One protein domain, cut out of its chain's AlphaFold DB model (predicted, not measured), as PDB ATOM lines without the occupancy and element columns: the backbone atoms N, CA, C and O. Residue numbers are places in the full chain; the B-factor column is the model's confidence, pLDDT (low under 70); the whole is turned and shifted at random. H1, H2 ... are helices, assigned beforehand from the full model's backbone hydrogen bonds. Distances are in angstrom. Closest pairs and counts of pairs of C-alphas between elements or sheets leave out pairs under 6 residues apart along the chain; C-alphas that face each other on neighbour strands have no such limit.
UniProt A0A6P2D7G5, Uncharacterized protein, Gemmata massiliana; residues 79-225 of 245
ATOM      1  N   GLU A  79     187.478 128.948 145.321       92.31
ATOM      2  CA  GLU A  79     186.583 130.102 145.341       92.31
ATOM      3  C   GLU A  79     186.157 130.492 143.924       92.31
ATOM      4  O   GLU A  79     185.003 130.851 143.712       92.31
ATOM      5  N   GLU A  80     187.055 130.385 142.942       90.88
ATOM      6  CA  GLU A  80     186.724 130.583 141.529       90.88
ATOM      7  C   GLU A  80     185.777 129.495 141.020       90.88
ATOM      8  O   GLU A  80     184.735 129.811 140.448       90.88
ATOM      9  N   ILE A  81     186.077 128.220 141.297       93.00
ATOM     10  CA  ILE A  81     185.216 127.087 140.917       93.00
ATOM     11  C   ILE A  81     183.817 127.238 141.525       93.00
ATOM     12  O   ILE A  81     182.827 126.924 140.870       93.00
ATOM     13  N   ALA A  82     183.709 127.746 142.755       92.62
ATOM     14  CA  ALA A  82     182.430 127.960 143.426       92.62
ATOM     15  C   ALA A  82     181.523 128.994 142.731       92.62
ATOM     16  O   ALA A  82     180.316 128.961 142.959       92.62
ATOM     17  N   LYS A  83     182.071 129.871 141.876       93.62
ATOM     18  CA  LYS A  83     181.291 130.839 141.083       93.62
ATOM     19  C   LYS A  83     180.591 130.202 139.883       93.62
ATOM     20  O   LYS A  83     179.694 130.813 139.314       93.62
ATOM     21  N   LEU A  84     181.001 129.000 139.475       93.88
ATOM     22  CA  LEU A  84     180.363 128.294 138.370       93.88
ATOM     23  C   LEU A  84     179.026 127.676 138.813       93.88
ATOM     24  O   LEU A  84     178.953 127.075 139.895       93.88
ATOM     25  N   PRO A  85     178.001 127.697 137.943       94.44
ATOM     26  CA  PRO A  85     176.793 126.917 138.156       94.44
ATOM     27  C   PRO A  85     177.093 125.433 138.376       94.44
ATOM     28  O   PRO A  85     178.099 124.901 137.899       94.44
ATOM     29  N   ARG A  86     176.222 124.738 139.108       92.44
ATOM     30  CA  ARG A  86     176.393 123.331 139.504       92.44
ATOM     31  C   ARG A  86     176.809 122.426 138.342       92.44
ATOM     32  O   ARG A  86     177.806 121.719 138.469       92.44
ATOM     33  N   TRP A  87     176.112 122.475 137.206       91.75
ATOM     34  CA  TRP A  87     176.461 121.640 136.051       91.75
ATOM     35  C   TRP A  87     177.736 122.090 135.335       91.75
ATOM     36  O   TRP A  87     178.503 121.244 134.878       91.75
ATOM     37  N   ALA A  88     178.043 123.389 135.336       93.25
ATOM     38  CA  ALA A  88     179.316 123.904 134.835       93.25
ATOM     39  C   ALA A  88     180.508 123.440 135.691       93.25
ATOM     40  O   ALA A  88     181.558 123.118 135.141       93.25
ATOM     41  N   ARG A  89     180.346 123.311 137.017       93.38
ATOM     42  CA  ARG A  89     181.366 122.708 137.898       93.38
ATOM     43  C   ARG A  89     181.624 121.242 137.556       93.38
ATOM     44  O   ARG A  89     182.779 120.823 137.517       93.38
ATOM     45  N   VAL A  90     180.566 120.473 137.285       89.50
ATOM     46  CA  VAL A  90     180.691 119.065 136.866       89.50
ATOM     47  C   VAL A  90     181.384 118.970 135.506       89.50
ATOM     48  O   VAL A  90     182.332 118.202 135.366       89.50
ATOM     49  N   ALA A  91     180.980 119.792 134.533       91.19
ATOM     50  CA  ALA A  91     181.619 119.847 133.219       91.19
ATOM     51  C   ALA A  91     183.103 120.231 133.312       91.19
ATOM     52  O   ALA A  91     183.943 119.609 132.662       91.19
ATOM     53  N   PHE A  92     183.437 121.212 134.157       93.06
ATOM     54  CA  PHE A  92     184.815 121.619 134.420       93.06
ATOM     55  C   PHE A  92     185.647 120.457 134.970       93.06
ATOM     56  O   PHE A  92     186.697 120.126 134.420       93.06
ATOM     57  N   ALA A  93     185.152 119.791 136.017       89.81
ATOM     58  CA  ALA A  93     185.829 118.648 136.618       89.81
ATOM     59  C   ALA A  93     186.019 117.497 135.616       89.81
ATOM     60  O   ALA A  93     187.099 116.911 135.552       89.81
ATOM     61  N   ALA A  94     185.001 117.212 134.800       90.12
ATOM     62  CA  ALA A  94     185.064 116.173 133.781       90.12
ATOM     63  C   ALA A  94     186.122 116.481 132.708       90.12
ATOM     64  O   ALA A  94     186.946 115.620 132.404       90.12
ATOM     65  N   ARG A  95     186.189 117.725 132.207       91.69
ATOM     66  CA  ARG A  95     187.231 118.149 131.252       91.69
ATOM     67  C   ARG A  95     188.633 118.047 131.850       91.69
ATOM     68  O   ARG A  95     189.530 117.503 131.207       91.69
ATOM     69  N   CYS A  96     188.818 118.486 133.095       89.81
ATOM     70  CA  CYS A  96     190.086 118.322 133.810       89.81
ATOM     71  C   CYS A  96     190.494 116.844 133.908       89.81
ATOM     72  O   CYS A  96     191.627 116.494 133.581       89.81
ATOM     73  N   ALA A  97     189.567 115.961 134.288       88.88
ATOM     74  CA  ALA A  97     189.829 114.527 134.373       88.88
ATOM     75  C   ALA A  97     190.156 113.914 132.999       88.88
ATOM     76  O   ALA A  97     191.110 113.143 132.880       88.88
ATOM     77  N   ARG A  98     189.445 114.322 131.941       90.75
ATOM     78  CA  ARG A  98     189.700 113.882 130.563       90.75
ATOM     79  C   ARG A  98     191.115 114.237 130.091       90.75
ATOM     80  O   ARG A  98     191.757 113.412 129.446       90.75
ATOM     81  N   ARG A  99     191.645 115.412 130.458       87.56
ATOM     82  CA  ARG A  99     193.045 115.798 130.168       87.56
ATOM     83  C   ARG A  99     194.072 114.958 130.916       87.56
ATOM     84  O   ARG A  99     195.173 114.745 130.416       87.56
ATOM     85  N   VAL A 100     193.722 114.513 132.119       86.31
ATOM     86  CA  VAL A 100     194.612 113.739 132.989       86.31
ATOM     87  C   VAL A 100     194.659 112.266 132.579       86.31
ATOM     88  O   VAL A 100     195.700 111.640 132.744       86.31
ATOM     89  N   LEU A 101     193.604 111.708 131.979       86.88
ATOM     90  CA  LEU A 101     193.561 110.291 131.591       86.88
ATOM     91  C   LEU A 101     194.769 109.824 130.739       86.88
ATOM     92  O   LEU A 101     195.398 108.830 131.115       86.88
ATOM     93  N   PRO A 102     195.184 110.519 129.656       85.50
ATOM     94  CA  PRO A 102     196.366 110.118 128.886       85.50
ATOM     95  C   PRO A 102     197.668 110.208 129.692       85.50
ATOM     96  O   PRO A 102     198.581 109.407 129.490       85.50
ATOM     97  N   ILE A 103     197.753 111.157 130.632       84.38
ATOM     98  CA  ILE A 103     198.892 111.299 131.550       84.38
ATOM     99  C   ILE A 103     198.935 110.081 132.477       84.38
ATOM    100  O   ILE A 103     199.977 109.443 132.607       84.38
ATOM    101  N   VAL A 104     197.796 109.696 133.051       83.94
ATOM    102  CA  VAL A 104     197.692 108.505 133.900       83.94
ATOM    103  C   VAL A 104     198.119 107.255 133.131       83.94
ATOM    104  O   VAL A 104     198.986 106.537 133.615       83.94
ATOM    105  N   LYS A 105     197.627 107.035 131.903       85.00
ATOM    106  CA  LYS A 105     198.073 105.913 131.049       85.00
ATOM    107  C   LYS A 105     199.587 105.934 130.809       85.00
ATOM    108  O   LYS A 105     200.245 104.900 130.889       85.00
ATOM    109  N   LYS A 106     200.151 107.106 130.500       83.81
ATOM    110  CA  LYS A 106     201.571 107.252 130.150       83.81
ATOM    111  C   LYS A 106     202.507 107.017 131.337       83.81
ATOM    112  O   LYS A 106     203.552 106.380 131.171       83.81
ATOM    113  N   PHE A 107     202.165 107.555 132.504       82.88
ATOM    114  CA  PHE A 107     203.047 107.563 133.673       82.88
ATOM    115  C   PHE A 107     202.742 106.434 134.664       82.88
ATOM    116  O   PHE A 107     203.667 105.907 135.277       82.88
ATOM    117  N   TRP A 108     201.495 105.967 134.752       85.81
ATOM    118  CA  TRP A 108     201.113 104.832 135.591       85.81
ATOM    119  C   TRP A 108     201.100 103.527 134.783       85.81
ATOM    120  O   TRP A 108     200.074 102.875 134.611       85.81
ATOM    121  N   LYS A 109     202.276 103.117 134.295       84.38
ATOM    122  CA  LYS A 109     202.432 101.927 133.430       84.38
ATOM    123  C   LYS A 109     201.963 100.613 134.066       84.38
ATOM    124  O   LYS A 109     201.686  99.658 133.353       84.38
ATOM    125  N   THR A 110     201.921 100.555 135.396       83.19
ATOM    126  CA  THR A 110     201.480  99.390 136.177       83.19
ATOM    127  C   THR A 110     200.018  99.483 136.621       83.19
ATOM    128  O   THR A 110     199.573  98.633 137.391       83.19
ATOM    129  N   ALA A 111     199.273 100.507 136.187       81.69
ATOM    130  CA  ALA A 111     197.858 100.642 136.507       81.69
ATOM    131  C   ALA A 111     197.074  99.436 135.965       81.69
ATOM    132  O   ALA A 111     197.171  99.146 134.770       81.69
ATOM    133  N   PRO A 112     196.250  98.770 136.791       84.88
ATOM    134  CA  PRO A 112     195.319  97.768 136.291       84.88
ATOM    135  C   PRO A 112     194.376  98.357 135.230       84.88
ATOM    136  O   PRO A 112     193.849  99.460 135.408       84.88
ATOM    137  N   LYS A 113     194.109  97.621 134.141       83.31
ATOM    138  CA  LYS A 113     193.273  98.092 133.018       83.31
ATOM    139  C   LYS A 113     191.880  98.504 133.476       83.31
ATOM    140  O   LYS A 113     191.366  99.543 133.062       83.31
ATOM    141  N   HIS A 114     191.286  97.723 134.374       82.88
ATOM    142  CA  HIS A 114     189.963  98.006 134.919       82.88
ATOM    143  C   HIS A 114     189.901  99.341 135.681       82.88
ATOM    144  O   HIS A 114     188.845  99.969 135.689       82.88
ATOM    145  N   HIS A 115     191.010  99.836 136.252       83.88
ATOM    146  CA  HIS A 115     191.055 101.178 136.843       83.88
ATOM    147  C   HIS A 115     191.003 102.274 135.773       83.88
ATOM    148  O   HIS A 115     190.249 103.232 135.927       83.88
ATOM    149  N   LEU A 116     191.751 102.126 134.672       86.31
ATOM    150  CA  LEU A 116     191.707 103.076 133.553       86.31
ATOM    151  C   LEU A 116     190.322 103.093 132.891       86.31
ATOM    152  O   LEU A 116     189.791 104.167 132.623       86.31
ATOM    153  N   LEU A 117     189.706 101.920 132.710       85.75
ATOM    154  CA  LEU A 117     188.331 101.784 132.217       85.75
ATOM    155  C   LEU A 117     187.311 102.414 133.173       85.75
ATOM    156  O   LEU A 117     186.388 103.097 132.732       85.75
ATOM    157  N   ALA A 118     187.469 102.206 134.482       82.94
ATOM    158  CA  ALA A 118     186.597 102.811 135.483       82.94
ATOM    159  C   ALA A 118     186.719 104.340 135.490       82.94
ATOM    160  O   ALA A 118     185.699 105.024 135.570       82.94
ATOM    161  N   LEU A 119     187.938 104.878 135.362       85.12
ATOM    162  CA  LEU A 119     188.178 106.315 135.247       85.12
ATOM    163  C   LEU A 119     187.566 106.887 133.961       85.12
ATOM    164  O   LEU A 119     186.835 107.870 134.030       85.12
ATOM    165  N   ASP A 120     187.801 106.265 132.807       89.38
ATOM    166  CA  ASP A 120     187.221 106.699 131.530       89.38
ATOM    167  C   ASP A 120     185.684 106.706 131.562       89.38
ATOM    168  O   ASP A 120     185.033 107.690 131.190       89.38
ATOM    169  N   LYS A 121     185.090 105.638 132.105       85.88
ATOM    170  CA  LYS A 121     183.642 105.536 132.291       85.88
ATOM    171  C   LYS A 121     183.117 106.598 133.254       85.88
ATOM    172  O   LYS A 121     182.086 107.205 132.977       85.88
ATOM    173  N   ALA A 122     183.819 106.850 134.357       84.81
ATOM    174  CA  ALA A 122     183.474 107.889 135.321       84.81
ATOM    175  C   ALA A 122     183.465 109.290 134.685       84.81
ATOM    176  O   ALA A 122     182.508 110.041 134.884       84.81
ATOM    177  N   VAL A 123     184.483 109.622 133.884       88.88
ATOM    178  CA  VAL A 123     184.539 110.895 133.148       88.88
ATOM    179  C   VAL A 123     183.384 110.993 132.156       88.88
ATOM    180  O   VAL A 123     182.663 111.986 132.159       88.88
ATOM    181  N   SER A 124     183.138 109.936 131.381       89.50
ATOM    182  CA  SER A 124     182.051 109.898 130.395       89.50
ATOM    183  C   SER A 124     180.669 110.075 131.034       89.50
ATOM    184  O   SER A 124     179.827 110.802 130.509       89.50
ATOM    185  N   VAL A 125     180.431 109.465 132.201       86.56
ATOM    186  CA  VAL A 125     179.192 109.660 132.973       86.56
ATOM    187  C   VAL A 125     179.071 111.106 133.453       86.56
ATOM    188  O   VAL A 125     177.985 111.679 133.361       86.56
ATOM    189  N   ALA A 126     180.155 111.723 133.930       85.94
ATOM    190  CA  ALA A 126     180.135 113.118 134.367       85.94
ATOM    191  C   ALA A 126     179.828 114.089 133.210       85.94
ATOM    192  O   ALA A 126     178.995 114.981 133.375       85.94
ATOM    193  N   GLU A 127     180.432 113.885 132.033       90.44
ATOM    194  CA  GLU A 127     180.164 114.669 130.815       90.44
ATOM    195  C   GLU A 127     178.698 114.536 130.383       90.44
ATOM    196  O   GLU A 127     178.003 115.535 130.189       90.44
ATOM    197  N   GLN A 128     178.192 113.300 130.303       89.12
ATOM    198  CA  GLN A 128     176.801 113.034 129.928       89.12
ATOM    199  C   GLN A 128     175.814 113.615 130.939       89.12
ATOM    200  O   GLN A 128     174.795 114.171 130.538       89.12
ATOM    201  N   THR A 129     176.119 113.526 132.234       86.31
ATOM    202  CA  THR A 129     175.255 114.070 133.288       86.31
ATOM    203  C   THR A 129     175.186 115.591 133.189       86.31
ATOM    204  O   THR A 129     174.093 116.149 133.140       86.31
ATOM    205  N   ALA A 130     176.330 116.269 133.072       89.12
ATOM    206  CA  ALA A 130     176.358 117.719 132.899       89.12
ATOM    207  C   ALA A 130     175.607 118.182 131.634       89.12
ATOM    208  O   ALA A 130     175.046 119.276 131.631       89.12
ATOM    209  N   ALA A 131     175.562 117.341 130.594       89.38
ATOM    210  CA  ALA A 131     174.886 117.638 129.337       89.38
ATOM    211  C   ALA A 131     173.394 117.257 129.272       89.38
ATOM    212  O   ALA A 131     172.686 117.797 128.426       89.38
ATOM    213  N   ARG A 132     172.911 116.309 130.093       83.62
ATOM    214  CA  ARG A 132     171.581 115.676 129.920       83.62
ATOM    215  C   ARG A 132     170.717 115.563 131.182       83.62
ATOM    216  O   ARG A 132     169.639 114.992 131.100       83.62
ATOM    217  N   ALA A 133     171.127 116.087 132.337       71.06
ATOM    218  CA  ALA A 133     170.434 115.856 133.617       71.06
ATOM    219  C   ALA A 133     168.983 116.394 133.751       71.06
ATOM    220  O   ALA A 133     168.431 116.347 134.848       71.06
ATOM    221  N   ALA A 134     168.354 116.891 132.680       64.94
ATOM    222  CA  ALA A 134     166.937 117.262 132.676       64.94
ATOM    223  C   ALA A 134     166.007 116.036 132.701       64.94
ATOM    224  O   ALA A 134     164.862 116.159 133.137       64.94
ATOM    225  N   ASP A 135     166.497 114.861 132.295       59.88
ATOM    226  CA  ASP A 135     165.697 113.638 132.255       59.88
ATOM    227  C   ASP A 135     165.849 112.838 133.559       59.88
ATOM    228  O   ASP A 135     166.947 112.585 134.057       59.88
ATOM    229  N   ALA A 136     164.706 112.493 134.147       51.97
ATOM    230  CA  ALA A 136     164.540 111.967 135.494       51.97
ATOM    231  C   ALA A 136     165.369 110.704 135.806       51.97
ATOM    232  O   ALA A 136     164.896 109.591 135.616       51.97
ATOM    233  N   ASP A 137     166.566 110.892 136.369       68.31
ATOM    234  CA  ASP A 137     167.099 110.083 137.478       68.31
ATOM    235  C   ASP A 137     168.259 110.820 138.182       68.31
ATOM    236  O   ASP A 137     169.374 110.318 138.349       68.31
ATOM    237  N   TYR A 138     168.009 112.080 138.566       67.62
ATOM    238  CA  TYR A 138     168.991 112.975 139.202       67.62
ATOM    239  C   TYR A 138     169.728 112.297 140.366       67.62
ATOM    240  O   TYR A 138     170.932 112.479 140.530       67.62
ATOM    241  N   ALA A 139     169.028 111.471 141.148       67.19
ATOM    242  CA  ALA A 139     169.610 110.733 142.263       67.19
ATOM    243  C   ALA A 139     170.611 109.660 141.803       67.19
ATOM    244  O   ALA A 139     171.692 109.558 142.386       67.19
ATOM    245  N   ALA A 140     170.295 108.897 140.753       67.94
ATOM    246  CA  ALA A 140     171.188 107.880 140.205       67.94
ATOM    247  C   ALA A 140     172.415 108.514 139.535       67.94
ATOM    248  O   ALA A 140     173.543 108.086 139.783       67.94
ATOM    249  N   ALA A 141     172.217 109.583 138.761       67.81
ATOM    250  CA  ALA A 141     173.310 110.320 138.134       67.81
ATOM    251  C   ALA A 141     174.218 110.993 139.178       67.81
ATOM    252  O   ALA A 141     175.443 110.917 139.084       67.81
ATOM    253  N   TYR A 142     173.636 111.582 140.228       70.25
ATOM    254  CA  TYR A 142     174.386 112.166 141.338       70.25
ATOM    255  C   TYR A 142     175.140 111.105 142.147       70.25
ATOM    256  O   TYR A 142     176.300 111.313 142.503       70.25
ATOM    257  N   ALA A 143     174.526 109.950 142.416       70.56
ATOM    258  CA  ALA A 143     175.188 108.836 143.088       70.56
ATOM    259  C   ALA A 143     176.354 108.287 142.251       70.56
ATOM    260  O   ALA A 143     177.440 108.075 142.792       70.56
ATOM    261  N   ALA A 144     176.166 108.134 140.937       68.44
ATOM    262  CA  ALA A 144     177.217 107.721 140.014       68.44
ATOM    263  C   ALA A 144     178.354 108.751 139.949       68.44
ATOM    264  O   ALA A 144     179.520 108.383 140.074       68.44
ATOM    265  N   ALA A 145     178.030 110.044 139.851       68.06
ATOM    266  CA  ALA A 145     179.010 111.128 139.868       68.06
ATOM    267  C   ALA A 145     179.766 111.201 141.203       68.06
ATOM    268  O   ALA A 145     180.977 111.411 141.224       68.06
ATOM    269  N   ARG A 146     179.086 110.976 142.332       74.56
ATOM    270  CA  ARG A 146     179.711 110.928 143.659       74.56
ATOM    271  C   ARG A 146     180.625 109.713 143.812       74.56
ATOM    272  O   ARG A 146     181.712 109.854 144.362       74.56
ATOM    273  N   ALA A 147     180.212 108.545 143.324       68.56
ATOM    274  CA  ALA A 147     181.040 107.341 143.321       68.56
ATOM    275  C   ALA A 147     182.279 107.523 142.430       68.56
ATOM    276  O   ALA A 147     183.393 107.219 142.852       68.56
ATOM    277  N   ALA A 148     182.101 108.115 141.247       65.88
ATOM    278  CA  ALA A 148     183.180 108.527 140.356       65.88
ATOM    279  C   ALA A 148     184.137 109.524 141.025       65.88
ATOM    280  O   ALA A 148     185.348 109.354 140.940       65.88
ATOM    281  N   ALA A 149     183.614 110.529 141.733       67.50
ATOM    282  CA  ALA A 149     184.421 111.510 142.454       67.50
ATOM    283  C   ALA A 149     185.194 110.883 143.622       67.50
ATOM    284  O   ALA A 149     186.350 111.229 143.839       67.50
ATOM    285  N   ALA A 150     184.592 109.944 144.357       67.00
ATOM    286  CA  ALA A 150     185.273 109.207 145.417       67.00
ATOM    287  C   ALA A 150     186.394 108.317 144.857       67.00
ATOM    288  O   ALA A 150     187.495 108.307 145.402       67.00
ATOM    289  N   ALA A 151     186.143 107.634 143.735       63.94
ATOM    290  CA  ALA A 151     187.168 106.883 143.020       63.94
ATOM    291  C   ALA A 151     188.292 107.818 142.549       63.94
ATOM    292  O   ALA A 151     189.454 107.593 142.867       63.94
ATOM    293  N   ALA A 152     187.957 108.925 141.881       65.38
ATOM    294  CA  ALA A 152     188.923 109.922 141.431       65.38
ATOM    295  C   ALA A 152     189.729 110.529 142.589       65.38
ATOM    296  O   ALA A 152     190.921 110.745 142.426       65.38
ATOM    297  N   ALA A 153     189.123 110.753 143.760       66.69
ATOM    298  CA  ALA A 153     189.823 111.217 144.957       66.69
ATOM    299  C   ALA A 153     190.802 110.165 145.501       66.69
ATOM    300  O   ALA A 153     191.916 110.517 145.878       66.69
ATOM    301  N   ALA A 154     190.435 108.879 145.476       63.56
ATOM    302  CA  ALA A 154     191.357 107.794 145.815       63.56
ATOM    303  C   ALA A 154     192.540 107.715 144.831       63.56
ATOM    304  O   ALA A 154     193.660 107.401 145.227       63.56
ATOM    305  N   TYR A 155     192.316 108.068 143.561       66.69
ATOM    306  CA  TYR A 155     193.375 108.170 142.553       66.69
ATOM    307  C   TYR A 155     194.097 109.521 142.545       66.69
ATOM    308  O   TYR A 155     195.168 109.617 141.951       66.69
ATOM    309  N   ALA A 156     193.558 110.555 143.194       64.44
ATOM    310  CA  ALA A 156     194.137 111.895 143.206       64.44
ATOM    311  C   ALA A 156     195.498 111.905 143.905       64.44
ATOM    312  O   ALA A 156     196.371 112.659 143.496       64.44
ATOM    313  N   ASP A 157     195.706 111.026 144.886       61.53
ATOM    314  CA  ASP A 157     196.991 110.888 145.572       61.53
ATOM    315  C   ASP A 157     198.064 110.290 144.634       61.53
ATOM    316  O   ASP A 157     199.169 110.819 144.501       61.53
ATOM    317  N   ALA A 158     197.702 109.262 143.854       62.06
ATOM    318  CA  ALA A 158     198.559 108.685 142.810       62.06
ATOM    319  C   ALA A 158     198.792 109.655 141.632       62.06
ATOM    320  O   ALA A 158     199.895 109.745 141.080       62.06
ATOM    321  N   ALA A 159     197.760 110.418 141.262       63.09
ATOM    322  CA  ALA A 159     197.840 111.450 140.240       63.09
ATOM    323  C   ALA A 159     198.712 112.622 140.699       63.09
ATOM    324  O   ALA A 159     199.499 113.106 139.899       63.09
ATOM    325  N   TYR A 160     198.640 113.036 141.967       68.56
ATOM    326  CA  TYR A 160     199.474 114.091 142.545       68.56
ATOM    327  C   TYR A 160     200.959 113.720 142.488       68.56
ATOM    328  O   TYR A 160     201.775 114.512 142.013       68.56
ATOM    329  N   GLN A 161     201.304 112.482 142.858       64.56
ATOM    330  CA  GLN A 161     202.673 111.970 142.725       64.56
ATOM    331  C   GLN A 161     203.139 111.940 141.263       64.56
ATOM    332  O   GLN A 161     204.271 112.319 140.957       64.56
ATOM    333  N   SER A 162     202.252 111.568 140.336       64.31
ATOM    334  CA  SER A 162     202.544 111.611 138.898       64.31
ATOM    335  C   SER A 162     202.693 113.051 138.388       64.31
ATOM    336  O   SER A 162     203.563 113.334 137.569       64.31
ATOM    337  N   LEU A 163     201.895 113.992 138.899       64.50
ATOM    338  CA  LEU A 163     201.924 115.398 138.500       64.50
ATOM    339  C   LEU A 163     203.222 116.076 138.934       64.50
ATOM    340  O   LEU A 163     203.779 116.854 138.167       64.50
ATOM    341  N   LEU A 164     203.757 115.731 140.107       69.25
ATOM    342  CA  LEU A 164     205.082 116.187 140.541       69.25
ATOM    343  C   LEU A 164     206.191 115.744 139.568       69.25
ATOM    344  O   LEU A 164     207.108 116.519 139.283       69.25
ATOM    345  N   GLN A 165     206.082 114.541 138.991       65.69
ATOM    346  CA  GLN A 165     207.006 114.062 137.951       65.69
ATOM    347  C   GLN A 165     206.815 114.783 136.603       65.69
ATOM    348  O   GLN A 165     207.771 115.005 135.865       65.69
ATOM    349  N   VAL A 166     205.588 115.193 136.279       62.81
ATOM    350  CA  VAL A 166     205.276 115.945 135.050       62.81
ATOM    351  C   VAL A 166     205.748 117.399 135.148       62.81
ATOM    352  O   VAL A 166     206.353 117.919 134.209       62.81
ATOM    353  N   VAL A 167     205.546 118.049 136.298       64.94
ATOM    354  CA  VAL A 167     206.009 119.423 136.566       64.94
ATOM    355  C   VAL A 167     207.533 119.514 136.465       64.94
ATOM    356  O   VAL A 167     208.057 120.472 135.899       64.94
ATOM    357  N   THR A 168     208.253 118.488 136.925       63.00
ATOM    358  CA  THR A 168     209.714 118.403 136.766       63.00
ATOM    359  C   THR A 168     210.151 118.135 135.319       63.00
ATOM    360  O   THR A 168     211.243 118.543 134.936       63.00
ATOM    361  N   ALA A 169     209.291 117.547 134.481       59.66
ATOM    362  CA  ALA A 169     209.566 117.263 133.069       59.66
ATOM    363  C   ALA A 169     209.302 118.445 132.104       59.66
ATOM    364  O   ALA A 169     209.289 118.251 130.889       59.66
ATOM    365  N   GLY A 170     209.075 119.668 132.603       55.03
ATOM    366  CA  GLY A 170     209.013 120.876 131.762       55.03
ATOM    367  C   GLY A 170     207.751 121.014 130.901       55.03
ATOM    368  O   GLY A 170     207.716 121.797 129.957       55.03
ATOM    369  N   THR A 171     206.678 120.294 131.227       61.88
ATOM    370  CA  THR A 171     205.406 120.305 130.478       61.88
ATOM    371  C   THR A 171     204.426 121.384 130.972       61.88
ATOM    372  O   THR A 171     203.214 121.185 131.036       61.88
ATOM    373  N   ILE A 172     204.958 122.565 131.303       62.03
ATOM    374  CA  ILE A 172     204.236 123.670 131.963       62.03
ATOM    375  C   ILE A 172     203.073 124.195 131.107       62.03
ATOM    376  O   ILE A 172     202.016 124.534 131.639       62.03
ATOM    377  N   ASN A 173     203.205 124.182 129.777       65.94
ATOM    378  CA  ASN A 173     202.166 124.710 128.887       65.94
ATOM    379  C   ASN A 173     200.830 123.954 129.003       65.94
ATOM    380  O   ASN A 173     199.771 124.561 128.834       65.94
ATOM    381  N   TYR A 174     200.847 122.666 129.366       70.88
ATOM    382  CA  TYR A 174     199.625 121.867 129.524       70.88
ATOM    383  C   TYR A 174     198.885 122.145 130.837       70.88
ATOM    384  O   TYR A 174     197.691 121.865 130.933       70.88
ATOM    385  N   LEU A 175     199.552 122.770 131.812       71.81
ATOM    386  CA  LEU A 175     198.938 123.196 133.072       71.81
ATOM    387  C   LEU A 175     198.063 124.443 132.904       71.81
ATOM    388  O   LEU A 175     197.222 124.708 133.752       71.81
ATOM    389  N   THR A 176     198.204 125.182 131.796       82.19
ATOM    390  CA  THR A 176     197.312 126.316 131.484       82.19
ATOM    391  C   THR A 176     195.938 125.863 130.986       82.19
ATOM    392  O   THR A 176     194.988 126.643 130.990       82.19
ATOM    393  N   ALA A 177     195.808 124.609 130.545       85.25
ATOM    394  CA  ALA A 177     194.597 124.131 129.895       85.25
ATOM    395  C   ALA A 177     193.378 124.066 130.843       85.25
ATOM    396  O   ALA A 177     192.314 124.532 130.435       85.25
ATOM    397  N   PRO A 178     193.507 123.617 132.112       87.06
ATOM    398  CA  PRO A 178     192.446 123.768 133.105       87.06
ATOM    399  C   PRO A 178     191.998 125.221 133.310       87.06
ATOM    400  O   PRO A 178     190.802 125.489 133.308       87.06
ATOM    401  N   ALA A 179     192.922 126.180 133.422       86.88
ATOM    402  CA  ALA A 179     192.549 127.591 133.568       86.88
ATOM    403  C   ALA A 179     191.733 128.095 132.361       86.88
ATOM    404  O   ALA A 179     190.696 128.731 132.535       86.88
ATOM    405  N   ARG A 180     192.122 127.716 131.137       86.62
ATOM    406  CA  ARG A 180     191.366 128.046 129.914       86.62
ATOM    407  C   ARG A 180     189.985 127.395 129.872       86.62
ATOM    408  O   ARG A 180     189.027 128.030 129.438       86.62
ATOM    409  N   ASP A 181     189.868 126.138 130.302       89.69
ATOM    410  CA  ASP A 181     188.576 125.448 130.375       89.69
ATOM    411  C   ASP A 181     187.641 126.134 131.380       89.69
ATOM    412  O   ASP A 181     186.456 126.311 131.087       89.69
ATOM    413  N   PHE A 182     188.173 126.558 132.532       91.38
ATOM    414  CA  PHE A 182     187.429 127.357 133.503       91.38
ATOM    415  C   PHE A 182     186.954 128.671 132.883       91.38
ATOM    416  O   PHE A 182     185.770 128.980 132.966       91.38
ATOM    417  N   ASP A 183     187.840 129.407 132.209       90.56
ATOM    418  CA  ASP A 183     187.508 130.696 131.594       90.56
ATOM    419  C   ASP A 183     186.428 130.580 130.540       90.56
ATOM    420  O   ASP A 183     185.482 131.369 130.515       90.56
ATOM    421  N   ARG A 184     186.525 129.542 129.712       89.38
ATOM    422  CA  ARG A 184     185.506 129.227 128.720       89.38
ATOM    423  C   ARG A 184     184.160 128.930 129.377       89.38
ATOM    424  O   ARG A 184     183.150 129.460 128.922       89.38
ATOM    425  N   LEU A 185     184.133 128.096 130.418       91.25
ATOM    426  CA  LEU A 185     182.897 127.731 131.117       91.25
ATOM    427  C   LEU A 185     182.286 128.910 131.869       91.25
ATOM    428  O   LEU A 185     181.078 129.101 131.804       91.25
ATOM    429  N   HIS A 186     183.106 129.710 132.544       92.81
ATOM    430  CA  HIS A 186     182.660 130.903 133.251       92.81
ATOM    431  C   HIS A 186     182.073 131.925 132.276       92.81
ATOM    432  O   HIS A 186     180.975 132.431 132.494       92.81
ATOM    433  N   TRP A 187     182.759 132.183 131.161       91.31
ATOM    434  CA  TRP A 187     182.266 133.083 130.124       91.31
ATOM    435  C   TRP A 187     180.961 132.599 129.494       91.31
ATOM    436  O   TRP A 187     180.030 133.391 129.374       91.31
ATOM    437  N   LEU A 188     180.858 131.313 129.140       91.19
ATOM    438  CA  LEU A 188     179.616 130.738 128.613       91.19
ATOM    439  C   LEU A 188     178.480 130.825 129.631       91.19
ATOM    440  O   LEU A 188     177.385 131.240 129.270       91.19
ATOM    441  N   ALA A 189     178.751 130.504 130.897       93.12
ATOM    442  CA  ALA A 189     177.757 130.578 131.958       93.12
ATOM    443  C   ALA A 189     177.220 132.002 132.144       93.12
ATOM    444  O   ALA A 189     176.014 132.185 132.268       93.12
ATOM    445  N   VAL A 190     178.092 133.014 132.112       90.94
ATOM    446  CA  VAL A 190     177.679 134.423 132.187       90.94
ATOM    447  C   VAL A 190     176.903 134.831 130.932       90.94
ATOM    448  O   VAL A 190     175.821 135.404 131.039       90.94
ATOM    449  N   LYS A 191     177.430 134.513 129.745       88.88
ATOM    450  CA  LYS A 191     176.849 134.898 128.453       88.88
ATOM    451  C   LYS A 191     175.462 134.298 128.230       88.88
ATOM    452  O   LYS A 191     174.562 134.985 127.763       88.88
ATOM    453  N   GLU A 192     175.305 133.017 128.529       91.88
ATOM    454  CA  GLU A 192     174.067 132.264 128.315       91.88
ATOM    455  C   GLU A 192     173.192 132.209 129.576       91.88
ATOM    456  O   GLU A 192     172.204 131.479 129.605       91.88
ATOM    457  N   GLN A 193     173.547 132.980 130.612       94.31
ATOM    458  CA  GLN A 193     172.807 133.092 131.874       94.31
ATOM    459  C   GLN A 193     172.522 131.730 132.519       94.31
ATOM    460  O   GLN A 193     171.416 131.450 132.988       94.31
ATOM    461  N   TRP A 194     173.525 130.853 132.534       94.50
ATOM    462  CA  TRP A 194     173.383 129.542 133.145       94.50
ATOM    463  C   TRP A 194     173.147 129.670 134.650       94.50
ATOM    464  O   TRP A 194     173.861 130.364 135.373       94.50
ATOM    465  N   THR A 195     172.158 128.924 135.119       94.31
ATOM    466  CA  THR A 195     171.825 128.734 136.529       94.31
ATOM    467  C   THR A 195     172.288 127.353 136.989       94.31
ATOM    468  O   THR A 195     172.748 126.539 136.186       94.31
ATOM    469  N   ASP A 196     172.135 127.043 138.278       89.81
ATOM    470  CA  ASP A 196     172.435 125.705 138.805       89.81
ATOM    471  C   ASP A 196     171.617 124.583 138.138       89.81
ATOM    472  O   ASP A 196     172.041 123.422 138.154       89.81
ATOM    473  N   ASP A 197     170.479 124.918 137.530       89.38
ATOM    474  CA  ASP A 197     169.601 123.980 136.827       89.38
ATOM    475  C   ASP A 197     169.830 123.976 135.307       89.38
ATOM    476  O   ASP A 197     169.337 123.091 134.609       89.38
ATOM    477  N   THR A 198     170.624 124.912 134.779       91.44
ATOM    478  CA  THR A 198     170.945 124.972 133.350       91.44
ATOM    479  C   THR A 198     171.992 123.917 132.997       91.44
ATOM    480  O   THR A 198     173.089 123.894 133.556       91.44
ATOM    481  N   LEU A 199     171.654 123.036 132.054       91.56
ATOM    482  CA  LEU A 199     172.575 122.029 131.532       91.56
ATOM    483  C   LEU A 199     173.660 122.663 130.662       91.56
ATOM    484  O   LEU A 199     173.439 123.675 130.002       91.56
ATOM    485  N   VAL A 200     174.820 122.014 130.619       92.19
ATOM    486  CA  VAL A 200     175.940 122.442 129.783       92.19
ATOM    487  C   VAL A 200     175.751 121.879 128.369       92.19
ATOM    488  O   VAL A 200     175.696 120.658 128.217       92.19
ATOM    489  N   PRO A 201     175.686 122.706 127.310       90.75
ATOM    490  CA  PRO A 201     175.537 122.212 125.946       90.75
ATOM    491  C   PRO A 201     176.646 121.207 125.576       90.75
ATOM    492  O   PRO A 201     177.816 121.453 125.880       90.75
ATOM    493  N   PRO A 202     176.342 120.111 124.852       87.06
ATOM    494  CA  PRO A 202     177.350 119.122 124.454       87.06
ATOM    495  C   PRO A 202     178.549 119.718 123.698       87.06
ATOM    496  O   PRO A 202     179.667 119.226 123.805       87.06
ATOM    497  N   THR A 203     178.340 120.819 122.971       85.88
ATOM    498  CA  THR A 203     179.377 121.546 122.217       85.88
ATOM    499  C   THR A 203     180.484 122.131 123.100       85.88
ATOM    500  O   THR A 203     181.588 122.405 122.623       85.88
ATOM    501  N   VAL A 204     180.235 122.295 124.400       88.06
ATOM    502  CA  VAL A 204     181.225 122.740 125.391       88.06
ATOM    503  C   VAL A 204     182.279 121.667 125.649       88.06
ATOM    504  O   VAL A 204     183.434 121.986 125.932       88.06
ATOM    505  N   PHE A 205     181.914 120.398 125.456       83.75
ATOM    506  CA  PHE A 205     182.826 119.255 125.476       83.75
ATOM    507  C   PHE A 205     183.535 119.032 124.135       83.75
ATOM    508  O   PHE A 205     184.124 117.975 123.946       83.75
ATOM    509  N   GLY A 206     183.499 120.014 123.221       80.12
ATOM    510  CA  GLY A 206     184.238 119.999 121.956       80.12
ATOM    511  C   GLY A 206     185.748 119.755 122.126       80.12
ATOM    512  O   GLY A 206     186.210 119.503 123.245       80.12
ATOM    513  N   PRO A 207     186.535 119.850 121.035       81.06
ATOM    514  CA  PRO A 207     187.903 119.339 120.985       81.06
ATOM    515  C   PRO A 207     188.710 119.731 122.223       81.06
ATOM    516  O   PRO A 207     188.653 120.864 122.710       81.06
ATOM    517  N   MET A 208     189.426 118.749 122.776       82.31
ATOM    518  CA  MET A 208     190.141 118.913 124.040       82.31
ATOM    519  C   MET A 208     191.206 120.012 123.950       82.31
ATOM    520  O   MET A 208     191.556 120.641 124.947       82.31
ATOM    521  N   TRP A 209     191.709 120.279 122.754       79.38
ATOM    522  CA  TRP A 209     192.761 121.244 122.500       79.38
ATOM    523  C   TRP A 209     192.258 122.274 121.490       79.38
ATOM    524  O   TRP A 209     191.647 121.913 120.490       79.38
ATOM    525  N   ASP A 210     192.550 123.555 121.733       76.06
ATOM    526  CA  ASP A 210     192.261 124.650 120.790       76.06
ATOM    527  C   ASP A 210     193.179 124.605 119.538       76.06
ATOM    528  O   ASP A 210     193.174 125.518 118.719       76.06
ATOM    529  N   GLY A 211     193.986 123.549 119.393       81.69
ATOM    530  CA  GLY A 211     194.937 123.320 118.309       81.69
ATOM    531  C   GLY A 211     195.360 121.853 118.268       81.69
ATOM    532  O   GLY A 211     194.653 120.987 118.788       81.69
ATOM    533  N   SER A 212     196.518 121.566 117.672       80.12
ATOM    534  CA  SER A 212     197.033 120.197 117.628       80.12
ATOM    535  C   SER A 212     197.237 119.655 119.045       80.12
ATOM    536  O   SER A 212     197.864 120.333 119.871       80.12
ATOM    537  N   PRO A 213     196.724 118.453 119.349       82.88
ATOM    538  CA  PRO A 213     197.024 117.816 120.613       82.88
ATOM    539  C   PRO A 213     198.536 117.576 120.741       82.88
ATOM    540  O   PRO A 213     199.251 117.514 119.736       82.88
ATOM    541  N   PRO A 214     199.043 117.413 121.970       80.50
ATOM    542  CA  PRO A 214     200.415 116.972 122.181       80.50
ATOM    543  C   PRO A 214     200.682 115.653 121.449       80.50
ATOM    544  O   PRO A 214     199.816 114.786 121.448       80.50
ATOM    545  N   GLU A 215     201.891 115.431 120.929       83.25
ATOM    546  CA  GLU A 215     202.238 114.173 120.231       83.25
ATOM    547  C   GLU A 215     202.011 112.912 121.082       83.25
ATOM    548  O   GLU A 215     201.799 111.821 120.566       83.25
ATOM    549  N   TRP A 216     202.063 113.052 122.407       79.38
ATOM    550  CA  TRP A 216     201.829 111.956 123.346       79.38
ATOM    551  C   TRP A 216     200.352 111.724 123.685       79.38
ATOM    552  O   TRP A 216     200.049 110.805 124.446       79.38
ATOM    553  N   TRP A 217     199.450 112.577 123.206       81.31
ATOM    554  CA  TRP A 217     198.022 112.484 123.462       81.31
ATOM    555  C   TRP A 217     197.344 111.652 122.370       81.31
ATOM    556  O   TRP A 217     197.594 111.842 121.183       81.31
ATOM    557  N   SER A 218     196.466 110.744 122.789       78.88
ATOM    558  CA  SER A 218     195.607 109.947 121.914       78.88
ATOM    559  C   SER A 218     194.188 109.996 122.466       78.88
ATOM    560  O   SER A 218     194.006 109.852 123.679       78.88
ATOM    561  N   ASP A 219     193.207 110.189 121.581       73.12
ATOM    562  CA  ASP A 219     191.782 110.058 121.909       73.12
ATOM    563  C   ASP A 219     191.450 108.631 122.351       73.12
ATOM    564  O   ASP A 219     190.644 108.423 123.258       73.12
ATOM    565  N   ASP A 220     192.121 107.644 121.755       79.62
ATOM    566  CA  ASP A 220     191.905 106.245 122.079       79.62
ATOM    567  C   ASP A 220     192.889 105.774 123.151       79.62
ATOM    568  O   ASP A 220     193.904 105.107 122.926       79.62
ATOM    569  N   ILE A 221     192.591 106.185 124.380       75.19
ATOM    570  CA  ILE A 221     193.348 105.780 125.565       75.19
ATOM    571  C   ILE A 221     193.252 104.256 125.748       75.19
ATOM    572  O   ILE A 221     194.174 103.646 126.294       75.19
ATOM    573  N   LEU A 222     192.194 103.619 125.246       80.06
ATOM    574  CA  LEU A 222     191.891 102.216 125.505       80.06
ATOM    575  C   LEU A 222     192.338 101.263 124.384       80.06
ATOM    576  O   LEU A 222     192.573 100.095 124.691       80.06
ATOM    577  N   ALA A 223     192.523 101.736 123.146       82.31
ATOM    578  CA  ALA A 223     192.892 100.909 121.989       82.31
ATOM    579  C   ALA A 223     194.163 100.084 122.191       82.31
ATOM    580  O   ALA A 223     194.218  98.928 121.784       82.31
ATOM    581  N   ASP A 224     195.180 100.662 122.831       77.19
ATOM    582  CA  ASP A 224     196.480  99.996 122.978       77.19
ATOM    583  C   ASP A 224     196.545  99.047 124.181       77.19
ATOM    584  O   ASP A 224     197.600  98.471 124.456       77.19
ATOM    585  N   LEU A 225     195.468  98.928 124.965       73.00
ATOM    586  CA  LEU A 225     195.491  98.081 126.150       73.00
ATOM    587  C   LEU A 225     195.340  96.621 125.709       73.00
ATOM    588  O   LEU A 225     194.282  96.276 125.168       73.00
TER     589      LEU A 225
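What this domain is: This is residues 79 to 225 of the 245 residues of an uncharacterized protein of Gemmata massiliana (UniProt A0A6P2D7G5). What shape? Core helix H1 has H2 and H4 beside it, H3 crossing one face, and H5 with tail 206 to 225 over the other. How big? The all-helix printed part has 147 residues and five named helices, H1 to H5. It is compact, radius of gyration of the C-alphas 15.4 A, spanning 41 by 31 by 28 A.

Where its parts are: Where is the first helix? H1 is residues 86 to 107, beginning at C-alpha (176.393, 123.331, 139.504). And the rest? H2 is 113 to 132, H3 138 to 168, H4 172 to 191, and H5 202 to 205, ending at C-alpha (182.826, 119.255, 125.476).

How they stand to each other: What touches H1? H2 forms a hairpin with it, closest C-alphas Trp 87 and Ala 130, 5.0 A. H4 touches it, closest C-alphas Cys 96 and Pro 178, 6.0 A. And backbones? In H2 every O i to N i+4 pair is within hydrogen-bond range, in H4 12 of 16.

The domain as a whole: Any cut? The printed part has no cut. Low confidence? 37 residues are under 70, among them 147 to 173.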